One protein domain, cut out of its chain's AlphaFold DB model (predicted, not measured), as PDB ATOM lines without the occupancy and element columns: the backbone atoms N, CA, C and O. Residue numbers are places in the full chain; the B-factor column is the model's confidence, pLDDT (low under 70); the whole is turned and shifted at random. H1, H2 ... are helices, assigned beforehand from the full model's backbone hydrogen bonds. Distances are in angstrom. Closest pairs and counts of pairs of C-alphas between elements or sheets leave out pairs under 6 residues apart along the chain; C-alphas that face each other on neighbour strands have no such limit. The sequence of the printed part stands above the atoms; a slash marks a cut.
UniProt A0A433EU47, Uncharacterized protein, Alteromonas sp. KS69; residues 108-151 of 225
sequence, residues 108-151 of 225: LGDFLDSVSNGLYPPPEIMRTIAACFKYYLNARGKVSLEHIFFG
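What this domain is: This is residues 108 to 151 of the 225 residues of an uncharacterized protein of Alteromonas sp. KS69 (UniProt A0A433EU47). One long helix, H2, makes the base of a small rod, and two shorter helices, H1 and H3, fold back over the same side of it, one near each end. The printed part has 44 residues with three named helices in the order H1, H2, H3 and no named strand; the class is all helix. It is only just loose, close to compact, with a radius of gyration of the C-alphas of 11.6 A and spans of 34 by 16 by 13 A.

Where its parts are: H2, residues 123 to 138, is 22.1 A long, from C-alpha 123 at (-148.936, -109.156, -151.128) to C-alpha 138 at (-133.686, -125.212, -150.858). H1, residues 108 to 116, begins with C-alpha 108 at (-152.669, -121.497, -152.260) and is 12.0 A long. H3, residues 145 to 150, is 8.1 A long.

How they stand to each other: H2 touches H1 with residues 125 to 129 alone; the closest C-alphas, of Phe 111 and Ile 125, are 6.3 A apart. The two run opposite ways at a steep tilt of 60 degrees. H2 and H3 form a helical hairpin, opposite ways at a steep tilt of 40 degrees. H2 touches H3 with residues 132 to 136 alone, and the closest C-alphas, of Cys 132 and Ile 148, are 6.5 A apart. H1 and H3 are close but not clearly touching, with the C-alphas of Leu 108 and Phe 149 7.2 A apart. In H1, H2 and H3 every O i to N i+4 pair is within hydrogen-bond range.

The domain as a whole: The two C-alphas farthest apart, of Gly 118 and Lys 142, are 34.1 A apart. The printed part has no cut, and both links are short. Mean pLDDT of the printed part is 91.9, and no printed residue is under 70.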
ATOM      1  N   LEU A 108    -152.640-121.069-150.862       90.31
ATOM      2  CA  LEU A 108    -152.669-121.497-152.260       90.31
ATOM      3  C   LEU A 108    -154.063-121.345-152.874       90.31
ATOM      4  O   LEU A 108    -154.161-120.917-154.018       90.31
ATOM      5  N   GLY A 109    -155.120-121.651-152.117       87.50
ATOM      6  CA  GLY A 109    -156.499-121.403-152.533       87.50
ATOM      7  C   GLY A 109    -156.737-119.922-152.808       87.50
ATOM      8  O   GLY A 109    -157.053-119.564-153.936       87.50
ATOM      9  N   ASP A 110    -156.434-119.061-151.835       89.62
ATOM     10  CA  ASP A 110    -156.639-117.609-151.958       89.62
ATOM     11  C   ASP A 110    -155.852-117.000-153.125       89.62
ATOM     12  O   ASP A 110    -156.325-116.100-153.826       89.62
ATOM     13  N   PHE A 111    -154.636-117.507-153.352       94.00
ATOM     14  CA  PHE A 111    -153.829-117.136-154.506       94.00
ATOM     15  C   PHE A 111    -154.520-117.516-155.821       94.00
ATOM     16  O   PHE A 111    -154.649-116.673-156.708       94.00
ATOM     17  N   LEU A 112    -154.957-118.771-155.950       91.75
ATOM     18  CA  LEU A 112    -155.565-119.283-157.177       91.75
ATOM     19  C   LEU A 112    -156.916-118.635-157.461       91.75
ATOM     20  O   LEU A 112    -157.193-118.333-158.619       91.75
ATOM     21  N   ASP A 113    -157.714-118.349-156.437       90.25
ATOM     22  CA  ASP A 113    -158.975-117.633-156.604       90.25
ATOM     23  C   ASP A 113    -158.745-116.208-157.082       90.25
ATOM     24  O   ASP A 113    -159.418-115.753-158.004       90.25
ATOM     25  N   SER A 114    -157.777-115.505-156.490       91.69
ATOM     26  CA  SER A 114    -157.443-114.146-156.916       91.69
ATOM     27  C   SER A 114    -157.068-114.145-158.399       91.69
ATOM     28  O   SER A 114    -157.686-113.441-159.194       91.69
ATOM     29  N   VAL A 115    -156.137-115.020-158.798       94.19
ATOM     30  CA  VAL A 115    -155.677-115.124-160.191       94.19
ATOM     31  C   VAL A 115    -156.806-115.529-161.142       94.19
ATOM     32  O   VAL A 115    -156.949-114.923-162.202       94.19
ATOM     33  N   SER A 116    -157.624-116.518-160.773       90.62
ATOM     34  CA  SER A 116    -158.712-117.023-161.624       90.62
ATOM     35  C   SER A 116    -159.800-115.977-161.857       90.62
ATOM     36  O   SER A 116    -160.391-115.936-162.932       90.62
ATOM     37  N   ASN A 117    -160.020-115.084-160.891       89.56
ATOM     38  CA  ASN A 117    -160.952-113.964-161.019       89.56
ATOM     39  C   ASN A 117    -160.318-112.713-161.662       89.56
ATOM     40  O   ASN A 117    -160.944-111.655-161.694       89.56
ATOM     41  N   GLY A 118    -159.074-112.800-162.150       90.81
ATOM     42  CA  GLY A 118    -158.345-111.663-162.721       90.81
ATOM     43  C   GLY A 118    -157.969-110.587-161.693       90.81
ATOM     44  O   GLY A 118    -157.645-109.463-162.072       90.81
ATOM     45  N   LEU A 119    -158.021-110.919-160.403       92.69
ATOM     46  CA  LEU A 119    -157.656-110.045-159.298       92.69
ATOM     47  C   LEU A 119    -156.174-110.199-158.959       92.69
ATOM     48  O   LEU A 119    -155.579-111.273-159.079       92.69
ATOM     49  N   TYR A 120    -155.578-109.117-158.468       94.31
ATOM     50  CA  TYR A 120    -154.229-109.174-157.929       94.31
ATOM     51  C   TYR A 120    -154.248-109.836-156.539       94.31
ATOM     52  O   TYR A 120    -154.943-109.332-155.650       94.31
ATOM     53  N   PRO A 121    -153.502-110.935-156.304       94.44
ATOM     54  CA  PRO A 121    -153.459-111.556-154.984       94.44
ATOM     55  C   PRO A 121    -152.858-110.600-153.941       94.44
ATOM     56  O   PRO A 121    -151.900-109.886-154.256       94.44
ATOM     57  N   PRO A 122    -153.331-110.606-152.682       93.69
ATOM     58  CA  PRO A 122    -152.736-109.785-151.632       93.69
ATOM     59  C   PRO A 122    -151.218-110.036-151.493       93.69
ATOM     60  O   PRO A 122    -150.778-111.190-151.588       93.69
ATOM     61  N   PRO A 123    -150.388-109.002-151.241       94.31
ATOM     62  CA  PRO A 123    -148.936-109.156-151.128       94.31
ATOM     63  C   PRO A 123    -148.497-110.207-150.099       94.31
ATOM     64  O   PRO A 123    -147.497-110.896-150.301       94.31
ATOM     65  N   GLU A 124    -149.239-110.354-149.003       91.75
ATOM     66  CA  GLU A 124    -149.006-111.351-147.955       91.75
ATOM     67  C   GLU A 124    -149.152-112.776-148.500       91.75
ATOM     68  O   GLU A 124    -148.313-113.641-148.223       91.75
ATOM     69  N   ILE A 125    -150.164-113.007-149.340       93.06
ATOM     70  CA  ILE A 125    -150.398-114.288-150.010       93.06
ATOM     71  C   ILE A 125    -149.266-114.571-150.997       93.06
ATOM     72  O   ILE A 125    -148.647-115.633-150.937       93.06
ATOM     73  N   MET A 126    -148.898-113.598-151.836       94.38
ATOM     74  CA  MET A 126    -147.787-113.753-152.783       94.38
ATOM     75  C   MET A 126    -146.462-114.081-152.082       94.38
ATOM     76  O   MET A 126    -145.732-114.977-152.514       94.38
ATOM     77  N   ARG A 127    -146.147-113.385-150.979       93.69
ATOM     78  CA  ARG A 127    -144.949-113.659-150.166       93.69
ATOM     79  C   ARG A 127    -144.978-115.065-149.584       93.69
ATOM     80  O   ARG A 127    -143.943-115.730-149.578       93.69
ATOM     81  N   THR A 128    -146.143-115.521-149.132       94.00
ATOM     82  CA  THR A 128    -146.330-116.866-148.579       94.00
ATOM     83  C   THR A 128    -146.073-117.933-149.641       94.00
ATOM     84  O   THR A 128    -145.237-118.811-149.432       94.00
ATOM     85  N   ILE A 129    -146.680-117.806-150.826       95.69
ATOM     86  CA  ILE A 129    -146.449-118.724-151.953       95.69
ATOM     87  C   ILE A 129    -144.972-118.732-152.369       95.69
ATOM     88  O   ILE A 129    -144.371-119.796-152.533       95.69
ATOM     89  N   ALA A 130    -144.344-117.557-152.466       96.38
ATOM     90  CA  ALA A 130    -142.924-117.457-152.781       96.38
ATOM     91  C   ALA A 130    -142.039-118.132-151.719       96.38
ATOM     92  O   ALA A 130    -141.059-118.795-152.065       96.38
ATOM     93  N   ALA A 131    -142.368-117.994-150.432       92.75
ATOM     94  CA  ALA A 131    -141.653-118.658-149.345       92.75
ATOM     95  C   ALA A 131    -141.774-120.189-149.433       92.75
ATOM     96  O   ALA A 131    -140.760-120.878-149.298       92.75
ATOM     97  N   CYS A 132    -142.964-120.713-149.740       93.31
ATOM     98  CA  CYS A 132    -143.194-122.142-149.974       93.31
ATOM     99  C   CYS A 132    -142.295-122.689-151.097       93.31
ATOM    100  O   CYS A 132    -141.595-123.684-150.899       93.31
ATOM    101  N   PHE A 133    -142.231-122.008-152.248       95.50
ATOM    102  CA  PHE A 133    -141.364-122.431-153.355       95.50
ATOM    103  C   PHE A 133    -139.872-122.303-153.034       95.50
ATOM    104  O   PHE A 133    -139.095-123.201-153.358       95.50
ATOM    105  N   LYS A 134    -139.449-121.231-152.351       95.06
ATOM    106  CA  LYS A 134    -138.056-121.089-151.894       95.06
ATOM    107  C   LYS A 134    -137.658-122.235-150.967       95.06
ATOM    108  O   LYS A 134    -136.576-122.798-151.120       95.06
ATOM    109  N   TYR A 135    -138.532-122.600-150.032       92.12
ATOM    110  CA  TYR A 135    -138.307-123.732-149.141       92.12
ATOM    111  C   TYR A 135    -138.196-125.052-149.918       92.12
ATOM    112  O   TYR A 135    -137.223-125.781-149.722       92.12
ATOM    113  N   TYR A 136    -139.116-125.315-150.854       94.12
ATOM    114  CA  TYR A 136    -139.071-126.491-151.732       94.12
ATOM    115  C   TYR A 136    -137.729-126.622-152.471       94.12
ATOM    116  O   TYR A 136    -137.074-127.664-152.410       94.12
ATOM    117  N   LEU A 137    -137.284-125.544-153.126       94.75
ATOM    118  CA  LEU A 137    -136.036-125.525-153.893       94.75
ATOM    119  C   LEU A 137    -134.810-125.734-152.989       94.75
ATOM    120  O   LEU A 137    -133.929-126.539-153.302       94.75
ATOM    121  N   ASN A 138    -134.778-125.077-151.826       95.12
ATOM    122  CA  ASN A 138    -133.686-125.212-150.858       95.12
ATOM    123  C   ASN A 138    -133.612-126.607-150.223       95.12
ATOM    124  O   ASN A 138    -132.536-127.043-149.808       95.12
ATOM    125  N   ALA A 139    -134.732-127.327-150.168       93.56
ATOM    126  CA  ALA A 139    -134.791-128.670-149.612       93.56
ATOM    127  C   ALA A 139    -134.189-129.752-150.528       93.56
ATOM    128  O   ALA A 139    -134.005-130.879-150.070       93.56
ATOM    129  N   ARG A 140    -133.835-129.437-151.787       92.75
ATOM    130  CA  ARG A 140    -133.129-130.342-152.723       92.75
ATOM    131  C   ARG A 140    -133.794-131.723-152.860       92.75
ATOM    132  O   ARG A 140    -133.123-132.749-152.789       92.75
ATOM    133  N   GLY A 141    -135.119-131.742-153.001       91.44
ATOM    134  CA  GLY A 141    -135.906-132.970-153.176       91.44
ATOM    135  C   GLY A 141    -136.187-133.759-151.892       91.44
ATOM    136  O   GLY A 141    -136.759-134.841-151.966       91.44
ATOM    137  N   LYS A 142    -135.822-133.243-150.710       91.94
ATOM    138  CA  LYS A 142    -136.136-133.888-149.419       91.94
ATOM    139  C   LYS A 142    -137.603-133.757-148.995       91.94
ATOM    140  O   LYS A 142    -138.033-134.468-148.095       91.94
ATOM    141  N   VAL A 143    -138.339-132.825-149.597       90.12
ATOM    142  CA  VAL A 143    -139.766-132.576-149.354       90.12
ATOM    143  C   VAL A 143    -140.465-132.364-150.693       90.12
ATOM    144  O   VAL A 143    -139.848-131.865-151.638       90.12
ATOM    145  N   SER A 144    -141.741-132.723-150.774       91.12
ATOM    146  CA  SER A 144    -142.590-132.499-151.946       91.12
ATOM    147  C   SER A 144    -143.394-131.198-151.826       91.12
ATOM    148  O   SER A 144    -143.543-130.640-150.738       91.12
ATOM    149  N   LEU A 145    -143.945-130.715-152.943       89.94
ATOM    150  CA  LEU A 145    -144.901-129.598-152.921       89.94
ATOM    151  C   LEU A 145    -146.210-129.983-152.224       89.94
ATOM    152  O   LEU A 145    -146.768-129.163-151.501       89.94
ATOM    153  N   GLU A 146    -146.643-131.236-152.382       89.56
ATOM    154  CA  GLU A 146    -147.755-131.822-151.630       89.56
ATOM    155  C   GLU A 146    -147.537-131.625-150.124       89.56
ATOM    156  O   GLU A 146    -148.395-131.082-149.430       89.56
ATOM    157  N   HIS A 147    -146.326-131.948-149.649       86.94
ATOM    158  CA  HIS A 147    -145.958-131.780-148.253       86.94
ATOM    159  C   HIS A 147    -146.060-130.333-147.766       86.94
ATOM    160  O   HIS A 147    -146.514-130.069-146.653       86.94
ATOM    161  N   ILE A 148    -145.610-129.401-148.602       88.62
ATOM    162  CA  ILE A 148    -145.510-127.985-148.256       88.62
ATOM    163  C   ILE A 148    -146.883-127.315-148.227       88.62
ATOM    164  O   ILE A 148    -147.141-126.522-147.325       88.62
ATOM    165  N   PHE A 149    -147.749-127.610-149.198       86.88
ATOM    166  CA  PHE A 149    -149.048-126.947-149.317       86.88
ATOM    167  C   PHE A 149    -150.160-127.639-148.525       86.88
ATOM    168  O   PHE A 149    -151.061-126.956-148.044       86.88
ATOM    169  N   PHE A 150    -150.096-128.965-148.360       85.38
ATOM    170  CA  PHE A 150    -151.196-129.765-147.804       85.38
ATOM    171  C   PHE A 150    -150.798-130.603-146.578       85.38
ATOM    172  O   PHE A 150    -151.635-131.290-145.991       85.38
ATOM    173  N   GLY A 151    -149.538-130.519-146.137       85.62
ATOM    174  CA  GLY A 151    -149.034-131.262-144.984       85.62
ATOM    175  C   GLY A 151    -148.555-132.670-145.342       85.62
ATOM    176  O   GLY A 151    -148.339-133.003-146.496       85.62
TER     177      GLY A 151